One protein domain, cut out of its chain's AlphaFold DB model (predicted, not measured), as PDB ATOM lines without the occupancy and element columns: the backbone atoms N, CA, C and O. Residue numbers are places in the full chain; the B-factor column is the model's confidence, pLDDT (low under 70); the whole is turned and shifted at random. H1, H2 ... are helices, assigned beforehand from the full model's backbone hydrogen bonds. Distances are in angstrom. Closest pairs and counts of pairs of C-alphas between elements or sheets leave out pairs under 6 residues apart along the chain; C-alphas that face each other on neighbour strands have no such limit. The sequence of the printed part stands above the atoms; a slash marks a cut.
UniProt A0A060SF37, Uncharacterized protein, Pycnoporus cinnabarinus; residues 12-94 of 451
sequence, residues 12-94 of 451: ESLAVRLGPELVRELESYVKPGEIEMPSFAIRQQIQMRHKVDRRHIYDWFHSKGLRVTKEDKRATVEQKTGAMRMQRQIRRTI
ATOM      1  N   GLU A  12     208.454 196.718 106.959       95.19
ATOM      2  CA  GLU A  12     208.121 198.133 106.751       95.19
ATOM      3  C   GLU A  12     209.265 199.068 107.169       95.19
ATOM      4  O   GLU A  12     209.603 200.028 106.481       95.19
ATOM      5  N   SER A  13     209.955 198.744 108.267       95.62
ATOM      6  CA  SER A  13     211.117 199.521 108.713       95.62
ATOM      7  C   SER A  13     212.303 199.388 107.751       95.62
ATOM      8  O   SER A  13     213.053 200.348 107.557       95.62
ATOM      9  N   LEU A  14     212.469 198.221 107.114       95.50
ATOM     10  CA  LEU A  14     213.455 198.050 106.047       95.50
ATOM     11  C   LEU A  14     213.064 198.830 104.792       95.50
ATOM     12  O   LEU A  14     213.948 199.441 104.197       95.50
ATOM     13  N   ALA A  15     211.780 198.858 104.428       96.75
ATOM     14  CA  ALA A  15     211.291 199.589 103.262       96.75
ATOM     15  C   ALA A  15     211.628 201.082 103.360       96.75
ATOM     16  O   ALA A  15     212.225 201.650 102.446       96.75
ATOM     17  N   VAL A  16     211.350 201.692 104.518       97.31
ATOM     18  CA  VAL A  16     211.653 203.109 104.781       97.31
ATOM     19  C   VAL A  16     213.148 203.402 104.635       97.31
ATOM     20  O   VAL A  16     213.526 204.428 104.080       97.31
ATOM     21  N   ARG A  17     214.016 202.491 105.095       96.75
ATOM     22  CA  ARG A  17     215.475 202.674 105.031       96.75
ATOM     23  C   ARG A  17     216.060 202.436 103.636       96.75
ATOM     24  O   ARG A  17     217.094 203.012 103.315       96.75
ATOM     25  N   LEU A  18     215.448 201.558 102.844       97.06
ATOM     26  CA  LEU A  18     215.878 201.237 101.480       97.06
ATOM     27  C   LEU A  18     215.423 202.284 100.455       97.06
ATOM     28  O   LEU A  18     216.084 202.456  99.435       97.06
ATOM     29  N   GLY A  19     214.334 202.995 100.746       97.94
ATOM     30  CA  GLY A  19     213.742 203.985  99.857       97.94
ATOM     31  C   GLY A  19     212.734 203.368  98.875       97.94
ATOM     32  O   GLY A  19     212.851 202.198  98.503       97.94
ATOM     33  N   PRO A  20     211.732 204.147  98.435       97.94
ATOM     34  CA  PRO A  20     210.584 203.631  97.689       97.94
ATOM     35  C   PRO A  20     210.954 203.076  96.306       97.94
ATOM     36  O   PRO A  20     210.388 202.075  95.875       97.94
ATOM     37  N   GLU A  21     211.938 203.673  95.631       98.12
ATOM     38  CA  GLU A  21     212.377 203.244  94.296       98.12
ATOM     39  C   GLU A  21     212.981 201.838  94.302       98.12
ATOM     40  O   GLU A  21     212.615 200.983  93.494       98.12
ATOM     41  N   LEU A  22     213.870 201.578  95.262       98.12
ATOM     42  CA  LEU A  22     214.488 200.272  95.436       98.12
ATOM     43  C   LEU A  22     213.469 199.236  95.917       98.12
ATOM     44  O   LEU A  22     213.488 198.100  95.452       98.12
ATOM     45  N   VAL A  23     212.568 199.617  96.824       98.25
ATOM     46  CA  VAL A  23     211.496 198.727  97.293       98.25
ATOM     47  C   VAL A  23     210.610 198.292  96.130       98.25
ATOM     48  O   VAL A  23     210.386 197.095  95.974       98.25
ATOM     49  N   ARG A  24     210.195 199.217  95.259       98.19
ATOM     50  CA  ARG A  24     209.401 198.912  94.061       98.19
ATOM     51  C   ARG A  24     210.105 197.920  93.133       98.19
ATOM     52  O   ARG A  24     209.485 196.967  92.664       98.19
ATOM     53  N   GLU A  25     211.404 198.104  92.890       98.12
ATOM     54  CA  GLU A  25     212.188 197.159  92.085       98.12
ATOM     55  C   GLU A  25     212.298 195.791  92.773       98.12
ATOM     56  O   GLU A  25     212.058 194.767  92.139       98.12
ATOM     57  N   LEU A  26     212.583 195.746  94.077       97.88
ATOM     58  CA  LEU A  26     212.647 194.493  94.832       97.88
ATOM     59  C   LEU A  26     211.307 193.747  94.831       97.88
ATOM     60  O   LEU A  26     211.301 192.527  94.700       97.88
ATOM     61  N   GLU A  27     210.188 194.458  94.959       97.62
ATOM     62  CA  GLU A  27     208.841 193.882  94.925       97.62
ATOM     63  C   GLU A  27     208.465 193.350  93.543       97.62
ATOM     64  O   GLU A  27     207.809 192.316  93.468       97.62
ATOM     65  N   SER A  28     208.966 193.949  92.456       97.69
ATOM     66  CA  SER A  28     208.770 193.409  91.100       97.69
ATOM     67  C   SER A  28     209.356 192.001  90.904       97.69
ATOM     68  O   SER A  28     208.878 191.241  90.062       97.69
ATOM     69  N   TYR A  29     210.363 191.632  91.707       97.44
ATOM     70  CA  TYR A  29     210.967 190.296  91.708       97.44
ATOM     71  C   TYR A  29     210.308 189.325  92.696       97.44
ATOM     72  O   TYR A  29     210.665 188.149  92.711       97.44
ATOM     73  N   VAL A  30     209.366 189.782  93.525       97.00
ATOM     74  CA  VAL A  30     208.608 188.928  94.444       97.00
ATOM     75  C   VAL A  30     207.316 188.508  93.756       97.00
ATOM     76  O   VAL A  30     206.318 189.224  93.784       97.00
ATOM     77  N   LYS A  31     207.318 187.327  93.133       95.50
ATOM     78  CA  LYS A  31     206.104 186.766  92.535       95.50
ATOM     79  C   LYS A  31     205.283 186.019  93.592       95.50
ATOM     80  O   LYS A  31     205.839 185.194  94.321       95.50
ATOM     81  N   PRO A  32     203.964 186.258  93.689       95.88
ATOM     82  CA  PRO A  32     203.101 185.485  94.575       95.88
ATOM     83  C   PRO A  32     203.194 183.986  94.263       95.88
ATOM     84  O   PRO A  32     203.071 183.580  93.111       95.88
ATOM     85  N   GLY A  33     203.422 183.168  95.291       94.44
ATOM     86  CA  GLY A  33     203.583 181.715  95.155       94.44
ATOM     87  C   GLY A  33     205.016 181.248  94.878       94.44
ATOM     88  O   GLY A  33     205.311 180.069  95.071       94.44
ATOM     89  N   GLU A  34     205.930 182.149  94.515       94.69
ATOM     90  CA  GLU A  34     207.345 181.822  94.363       94.69
ATOM     91  C   GLU A  34     208.051 181.935  95.720       94.69
ATOM     92  O   GLU A  34     208.112 182.993  96.345       94.69
ATOM     93  N   ILE A  35     208.574 180.809  96.205       94.69
ATOM     94  CA  ILE A  35     209.343 180.745  97.461       94.69
ATOM     95  C   ILE A  35     210.843 180.966  97.173       94.69
ATOM     96  O   ILE A  35     211.658 181.126  98.089       94.69
ATOM     97  N   GLU A  36     211.217 180.982  95.894       95.00
ATOM     98  CA  GLU A  36     212.597 181.048  95.434       95.00
ATOM     99  C   GLU A  36     213.138 182.471  95.437       95.00
ATOM    100  O   GLU A  36     212.560 183.393  94.874       95.00
ATOM    101  N   MET A  37     214.293 182.661  96.072       95.75
ATOM    102  CA  MET A  37     214.936 183.967  96.093       95.75
ATOM    103  C   MET A  37     215.465 184.341  94.695       95.75
ATOM    104  O   MET A  37     216.092 183.491  94.058       95.75
ATOM    105  N   PRO A  38     215.328 185.606  94.242       96.12
ATOM    106  CA  PRO A  38     215.774 186.021  92.907       96.12
ATOM    107  C   PRO A  38     217.247 185.706  92.682       96.12
ATOM    108  O   PRO A  38     218.023 185.848  93.622       96.12
ATOM    109  N   SER A  39     217.646 185.316  91.468       94.62
ATOM    110  CA  SER A  39     219.002 184.818  91.178       94.62
ATOM    111  C   SER A  39     220.130 185.751  91.649       94.62
ATOM    112  O   SER A  39     219.962 186.970  91.772       94.62
ATOM    113  N   PHE A  40     221.324 185.197  91.896       93.94
ATOM    114  CA  PHE A  40     222.479 185.994  92.335       93.94
ATOM    115  C   PHE A  40     222.790 187.182  91.407       93.94
ATOM    116  O   PHE A  40     223.087 188.267  91.904       93.94
ATOM    117  N   ALA A  41     222.673 186.994  90.089       94.50
ATOM    118  CA  ALA A  41     222.916 188.043  89.101       94.50
ATOM    119  C   ALA A  41     221.960 189.233  89.277       94.50
ATOM    120  O   ALA A  41     222.407 190.379  89.299       94.50
ATOM    121  N   ILE A  42     220.668 188.962  89.497       96.75
ATOM    122  CA  ILE A  42     219.656 189.997  89.750       96.75
ATOM    123  C   ILE A  42     219.993 190.753  91.038       96.75
ATOM    124  O   ILE A  42     220.072 191.979  91.046       96.75
ATOM    125  N   ARG A  43     220.275 190.031  92.131       96.62
ATOM    126  CA  ARG A  43     220.623 190.652  93.422       96.62
ATOM    127  C   ARG A  43     221.875 191.530  93.314       96.62
ATOM    128  O   ARG A  43     221.921 192.609  93.901       96.62
ATOM    129  N   GLN A  44     222.874 191.086  92.553       97.06
ATOM    130  CA  GLN A  44     224.098 191.844  92.300       97.06
ATOM    131  C   GLN A  44     223.841 193.087  91.436       97.06
ATOM    132  O   GLN A  44     224.403 194.146  91.709       97.06
ATOM    133  N   GLN A  45     222.977 192.988  90.425       97.88
ATOM    134  CA  GLN A  45     222.592 194.124  89.591       97.88
ATOM    135  C   GLN A  45     221.888 195.208  90.413       97.88
ATOM    136  O   GLN A  45     222.250 196.380  90.307       97.88
ATOM    137  N   ILE A  46     220.957 194.818  91.289       98.06
ATOM    138  CA  ILE A  46     220.268 195.732  92.213       98.06
ATOM    139  C   ILE A  46     221.276 196.400  93.157       98.06
ATOM    140  O   ILE A  46     221.251 197.619  93.326       98.06
ATOM    141  N   GLN A  47     222.210 195.622  93.720       98.12
ATOM    142  CA  GLN A  47     223.295 196.143  94.555       98.12
ATOM    143  C   GLN A  47     224.106 197.227  93.824       98.12
ATOM    144  O   GLN A  47     224.372 198.279  94.399       98.12
ATOM    145  N   MET A  48     224.499 196.982  92.572       98.19
ATOM    146  CA  MET A  48     225.305 197.920  91.782       98.19
ATOM    147  C   MET A  48     224.522 199.177  91.394       98.19
ATOM    148  O   MET A  48     225.054 200.281  91.495       98.19
ATOM    149  N   ARG A  49     223.260 199.018  90.976       98.19
ATOM    150  CA  ARG A  49     222.392 200.113  90.520       98.19
ATOM    151  C   ARG A  49     222.060 201.090  91.648       98.19
ATOM    152  O   ARG A  49     222.172 202.294  91.455       98.19
ATOM    153  N   HIS A  50     221.709 200.570  92.824       97.81
ATOM    154  CA  HIS A  50     221.267 201.382  93.968       97.81
ATOM    155  C   HIS A  50     222.364 201.650  95.001       97.81
ATOM    156  O   HIS A  50     222.133 202.368  95.968       97.81
ATOM    157  N   LYS A  51     223.564 201.081  94.814       97.81
ATOM    158  CA  LYS A  51     224.705 201.183  95.744       97.81
ATOM    159  C   LYS A  51     224.352 200.786  97.186       97.81
ATOM    160  O   LYS A  51     224.901 201.331  98.141       97.81
ATOM    161  N   VAL A  52     223.446 199.823  97.355       97.75
ATOM    162  CA  VAL A  52     223.010 199.330  98.671       97.75
ATOM    163  C   VAL A  52     223.808 198.096  99.067       97.75
ATOM    164  O   VAL A  52     224.117 197.247  98.232       97.75
ATOM    165  N   ASP A  53     224.136 197.966 100.355       97.69
ATOM    166  CA  ASP A  53     224.801 196.765 100.852       97.69
ATOM    167  C   ASP A  53     223.951 195.516 100.574       97.69
ATOM    168  O   ASP A  53     222.749 195.464 100.859       97.69
ATOM    169  N   ARG A  54     224.610 194.465 100.075       97.62
ATOM    170  CA  ARG A  54     223.996 193.168  99.771       97.62
ATOM    171  C   ARG A  54     223.173 192.641 100.944       97.62
ATOM    172  O   ARG A  54     222.176 191.959 100.731       97.62
ATOM    173  N   ARG A  55     223.580 192.942 102.186       96.88
ATOM    174  CA  ARG A  55     222.906 192.472 103.399       96.88
ATOM    175  C   ARG A  55     221.449 192.917 103.459       96.88
ATOM    176  O   ARG A  55     220.594 192.092 103.755       96.88
ATOM    177  N   HIS A  56     221.163 194.171 103.117       97.38
ATOM    178  CA  HIS A  56     219.798 194.690 103.173       97.38
ATOM    179  C   HIS A  56     218.895 194.056 102.112       97.38
ATOM    180  O   HIS A  56     217.724 193.807 102.384       97.38
ATOM    181  N   ILE A  57     219.454 193.716 100.947       97.56
ATOM    182  CA  ILE A  57     218.746 192.983  99.890       97.56
ATOM    183  C   ILE A  57     218.357 191.579 100.385       97.56
ATOM    184  O   ILE A  57     217.215 191.157 100.218       97.56
ATOM    185  N   TYR A  58     219.275 190.860 101.048       96.81
ATOM    186  CA  TYR A  58     218.969 189.547 101.633       96.81
ATOM    187  C   TYR A  58     217.931 189.630 102.752       96.81
ATOM    188  O   TYR A  58     217.004 188.823 102.787       96.81
ATOM    189  N   ASP A  59     218.079 190.591 103.666       96.31
ATOM    190  CA  ASP A  59     217.151 190.759 104.783       96.31
ATOM    191  C   ASP A  59     215.737 191.103 104.278       96.31
ATOM    192  O   ASP A  59     214.761 190.561 104.800       96.31
ATOM    193  N   TRP A  60     215.620 191.903 103.209       97.19
ATOM    194  CA  TRP A  60     214.348 192.186 102.540       97.19
ATOM    195  C   TRP A  60     213.689 190.919 101.985       97.19
ATOM    196  O   TRP A  60     212.566 190.592 102.373       97.19
ATOM    197  N   PHE A  61     214.385 190.146 101.147       96.94
ATOM    198  CA  PHE A  61     213.806 188.927 100.570       96.94
ATOM    199  C   PHE A  61     213.471 187.870 101.632       96.94
ATOM    200  O   PHE A  61     212.422 187.230 101.558       96.94
ATOM    201  N   HIS A  62     214.291 187.738 102.678       96.19
ATOM    202  CA  HIS A  62     213.979 186.863 103.808       96.19
ATOM    203  C   HIS A  62     212.757 187.336 104.606       96.19
ATOM    204  O   HIS A  62     211.998 186.504 105.109       96.19
ATOM    205  N   SER A  63     212.544 188.652 104.731       95.62
ATOM    206  CA  SER A  63     211.354 189.205 105.390       95.62
ATOM    207  C   SER A  63     210.068 188.899 104.614       95.62
ATOM    208  O   SER A  63     209.045 188.618 105.232       95.62
ATOM    209  N   LYS A  64     210.151 188.824 103.278       95.56
ATOM    210  CA  LYS A  64     209.063 188.400 102.377       95.56
ATOM    211  C   LYS A  64     208.906 186.870 102.288       95.56
ATOM    212  O   LYS A  64     208.039 186.381 101.576       95.56
ATOM    213  N   GLY A  65     209.709 186.101 103.029       94.94
ATOM    214  CA  GLY A  65     209.584 184.644 103.135       94.94
ATOM    215  C   GLY A  65     210.311 183.842 102.055       94.94
ATOM    216  O   GLY A  65     210.304 182.610 102.131       94.94
ATOM    217  N   LEU A  66     210.989 184.506 101.114       95.88
ATOM    218  CA  LEU A  66     211.776 183.821 100.093       95.88
ATOM    219  C   LEU A  66     213.035 183.216 100.707       95.88
ATOM    220  O   LEU A  66     213.599 183.726 101.682       95.88
ATOM    221  N   ARG A  67     213.481 182.098 100.142       94.25
ATOM    222  CA  ARG A  67     214.657 181.368 100.613       94.25
ATOM    223  C   ARG A  67     215.598 181.080  99.458       94.25
ATOM    224  O   ARG A  67     215.174 180.821  98.338       94.25
ATOM    225  N   VAL A  68     216.898 181.086  99.754       89.38
ATOM    226  CA  VAL A  68     217.923 180.623  98.811       89.38
ATOM    227  C   VAL A  68     217.677 179.141  98.537       89.38
ATOM    228  O   VAL A  68     217.915 178.300  99.414       89.38
ATOM    229  N   THR A  69     217.210 178.812  97.339       86.62
ATOM    230  CA  THR A  69     217.083 177.423  96.908       86.62
ATOM    231  C   THR A  69     218.462 176.816  96.674       86.62
ATOM    232  O   THR A  69     219.477 177.499  96.508       86.62
ATOM    233  N   LYS A  70     218.547 175.485  96.755       81.81
ATOM    234  CA  LYS A  70     219.804 174.778  96.465       81.81
ATOM    235  C   LYS A  70     220.191 174.900  94.984       81.81
ATOM    236  O   LYS A  70     221.374 174.755  94.690       81.81
ATOM    237  N   GLU A  71     219.230 175.200  94.111       73.50
ATOM    238  CA  GLU A  71     219.404 175.465  92.678       73.50
ATOM    239  C   GLU A  71     220.446 176.570  92.432       73.50
ATOM    240  O   GLU A  71     221.461 176.350  91.769       73.50
ATOM    241  N   ASP A  72     220.281 177.723  93.096       69.75
ATOM    242  CA  ASP A  72     221.146 178.906  92.942       69.75
ATOM    243  C   ASP A  72     222.603 178.613  93.365       69.75
ATOM    244  O   ASP A  72     223.561 179.209  92.860       69.75
ATOM    245  N   LYS A  73     222.804 177.622  94.249       72.31
ATOM    246  CA  LYS A  73     224.146 177.172  94.659       72.31
ATOM    247  C   LYS A  73     224.888 176.432  93.549       72.31
ATOM    248  O   LYS A  73     226.116 176.446  93.560       72.31
ATOM    249  N   ARG A  74     224.189 175.769  92.622       71.50
ATOM    250  CA  ARG A  74     224.832 175.078  91.491       71.50
ATOM    251  C   ARG A  74     225.210 176.067  90.394       71.50
ATOM    252  O   ARG A  74     226.360 176.066  89.962       71.50
ATOM    253  N   ALA A  75     224.304 176.982  90.052       68.06
ATOM    254  CA  ALA A  75     224.512 177.957  88.983       68.06
ATOM    255  C   ALA A  75     225.735 178.865  89.217       68.06
ATOM    256  O   ALA A  75     226.555 179.075  88.322       68.06
ATOM    257  N   THR A  76     225.922 179.364  90.443       67.00
ATOM    258  CA  THR A  76     227.078 180.224  90.766       67.00
ATOM    259  C   THR A  76     228.409 179.471  90.768       67.00
ATOM    260  O   THR A  76     229.438 180.027  90.369       67.00
ATOM    261  N   VAL A  77     228.422 178.205  91.191       75.75
ATOM    262  CA  VAL A  77     229.627 177.364  91.148       75.75
ATOM    263  C   VAL A  77     230.023 177.071  89.704       75.75
ATOM    264  O   VAL A  77     231.205 177.175  89.371       75.75
ATOM    265  N   GLU A  78     229.060 176.772  88.836       71.88
ATOM    266  CA  GLU A  78     229.305 176.533  87.411       71.88
ATOM    267  C   GLU A  78     229.795 177.788  86.689       71.88
ATOM    268  O   GLU A  78     230.794 177.720  85.979       71.88
ATOM    269  N   GLN A  79     229.211 178.962  86.950       74.50
ATOM    270  CA  GLN A  79     229.719 180.215  86.378       74.50
ATOM    271  C   GLN A  79     231.153 180.521  86.826       74.50
ATOM    272  O   GLN A  79     232.009 180.857  86.003       74.50
ATOM    273  N   LYS A  80     231.460 180.364  88.120       78.50
ATOM    274  CA  LYS A  80     232.809 180.636  88.639       78.50
ATOM    275  C   LYS A  80     233.839 179.636  88.114       78.50
ATOM    276  O   LYS A  80     234.944 180.029  87.741       78.50
ATOM    277  N   THR A  81     233.500 178.350  88.074       81.38
ATOM    278  CA  THR A  81     234.388 177.315  87.520       81.38
ATOM    279  C   THR A  81     234.527 177.425  86.007       81.38
ATOM    280  O   THR A  81     235.630 177.219  85.506       81.38
ATOM    281  N   GLY A  82     233.474 177.822  85.294       81.44
ATOM    282  CA  GLY A  82     233.496 178.120  83.864       81.44
ATOM    283  C   GLY A  82     234.439 179.274  83.546       81.44
ATOM    284  O   GLY A  82     235.366 179.101  82.757       81.44
ATOM    285  N   ALA A  83     234.301 180.404  84.244       78.12
ATOM    286  CA  ALA A  83     235.197 181.551  84.097       78.12
ATOM    287  C   ALA A  83     236.657 181.195  84.431       78.12
ATOM    288  O   ALA A  83     237.572 181.520  83.674       78.12
ATOM    289  N   MET A  84     236.894 180.455  85.521       83.50
ATOM    290  CA  MET A  84     238.240 179.980  85.864       83.50
ATOM    291  C   MET A  84     238.802 178.988  84.837       83.50
ATOM    292  O   MET A  84     240.007 178.999  84.572       83.50
ATOM    293  N   ARG A  85     237.966 178.116  84.264       86.94
ATOM    294  CA  ARG A  85     238.365 177.168  83.213       86.94
ATOM    295  C   ARG A  85     238.749 177.921  81.939       86.94
ATOM    296  O   ARG A  85     239.817 177.637  81.404       86.94
ATOM    297  N   MET A  86     237.964 178.920  81.540       84.44
ATOM    298  CA  MET A  86     238.275 179.835  80.437       84.44
ATOM    299  C   MET A  86     239.603 180.562  80.670       84.44
ATOM    300  O   MET A  86     240.500 180.515  79.832       84.44
ATOM    301  N   GLN A  87     239.807 181.139  81.855       84.25
ATOM    302  CA  GLN A  87     241.051 181.844  82.174       84.25
ATOM    303  C   GLN A  87     242.273 180.907  82.177       84.25
ATOM    304  O   GLN A  87     243.369 181.305  81.780       84.25
ATOM    305  N   ARG A  88     242.102 179.638  82.580       85.88
ATOM    306  CA  ARG A  88     243.147 178.607  82.457       85.88
ATOM    307  C   ARG A  88     243.424 178.215  81.008       85.88
ATOM    308  O   ARG A  88     244.573 177.915  80.704       85.88
ATOM    309  N   GLN A  89     242.416 178.192  80.141       86.06
ATOM    310  CA  GLN A  89     242.606 177.925  78.713       86.06
ATOM    311  C   GLN A  89     243.373 179.069  78.042       86.06
ATOM    312  O   GLN A  89     244.386 178.800  77.408       86.06
ATOM    313  N   ILE A  90     242.995 180.325  78.297       85.88
ATOM    314  CA  ILE A  90     243.692 181.510  77.766       85.88
ATOM    315  C   ILE A  90     245.165 181.533  78.205       85.88
ATOM    316  O   ILE A  90     246.067 181.766  77.407       85.88
ATOM    317  N   ARG A  91     245.454 181.216  79.475       82.62
ATOM    318  CA  ARG A  91     246.847 181.137  79.953       82.62
ATOM    319  C   ARG A  91     247.658 180.007  79.315       82.62
ATOM    320  O   ARG A  91     248.880 180.082  79.327       82.62
ATOM    321  N   ARG A  92     247.012 178.957  78.801       82.19
ATOM    322  CA  ARG A  92     247.700 177.861  78.103       82.19
ATOM    323  C   ARG A  92     247.983 178.189  76.644       82.19
ATOM    324  O   ARG A  92     248.998 177.731  76.144       82.19
ATOM    325  N   THR A  93     247.131 178.967  75.985       79.12
ATOM    326  CA  THR A  93     247.349 179.375  74.590       79.12
ATOM    327  C   THR A  93     248.366 180.508  74.456       79.12
ATOM    328  O   THR A  93     249.033 180.590  73.434       79.12
ATOM    329  N   ILE A  94     248.527 181.349  75.483       79.81
ATOM    330  CA  ILE A  94     249.486 182.473  75.482       79.81
ATOM    331  C   ILE A  94     250.862 182.068  76.042       79.81
ATOM    332  O   ILE A  94     251.796 182.864  76.018       79.81
TER     333      ILE A  94
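AT A GLANCE: This is residues 12 to 94 of the 451 residues of an uncharacterized protein of Pycnoporus cinnabarinus (UniProt A0A060SF37). A long helix, H5, makes an arm on a small body of four short helices, H1 to H4; residues 77 to 94, of which 77 to 93 belong to H5, stick out from that body. In that body H2 and H3 run side by side, and H1 and H4, also side by side, lie across them, with few contacts. The printed part has 83 residues, with five named helices in the order H1 to H5 and no named strand; the class is all helix. The whole is loose, with a radius of gyration of the C-alphas of 16.2 A, and spans 54 by 27 by 17 A.

HOW THE PARTS SIT: Look first at H5, residues 70 to 93, which touches no helix. H3, residues 40 to 50, is close to H5 but not clearly touching and about perpendicular to it at 86 degrees; their closest C-alphas, Phe 40 and Asp 72, are 7.2 A apart. H4, residues 54 to 63, touches H3 at a steep tilt of 65 degrees, closest at C-alphas Arg 54 and Gln 47, 6.0 A. H1, residues 12 to 18, only just touches H4, with 3 pairs of C-alphas within 8 A, the closest being Leu 14 and Trp 60 at 6.9 A. H2, residues 20 to 28, is near H4. Each O i to N i+4 pair is within hydrogen-bond range in H1, H2, H3 and H4, and 18 of 20 in H5.

IN THESE COORDINATES: Find C-alpha 70 at (219.804, 174.778, 96.465); from there H5 runs 35.5 A to C-alpha 93. H3 measures 15.5 A and H4 14.4 A. H1 begins at C-alpha 12, (208.121, 198.133, 106.751).

THE WHOLE: The C-alphas farthest apart, Glu 12 and Ile 94, are 54.2 A apart. The printed part has no cut, and the link from H2 to H3, 11 residues, is long. Confidence is under 70 at residues 72, 75 and 76.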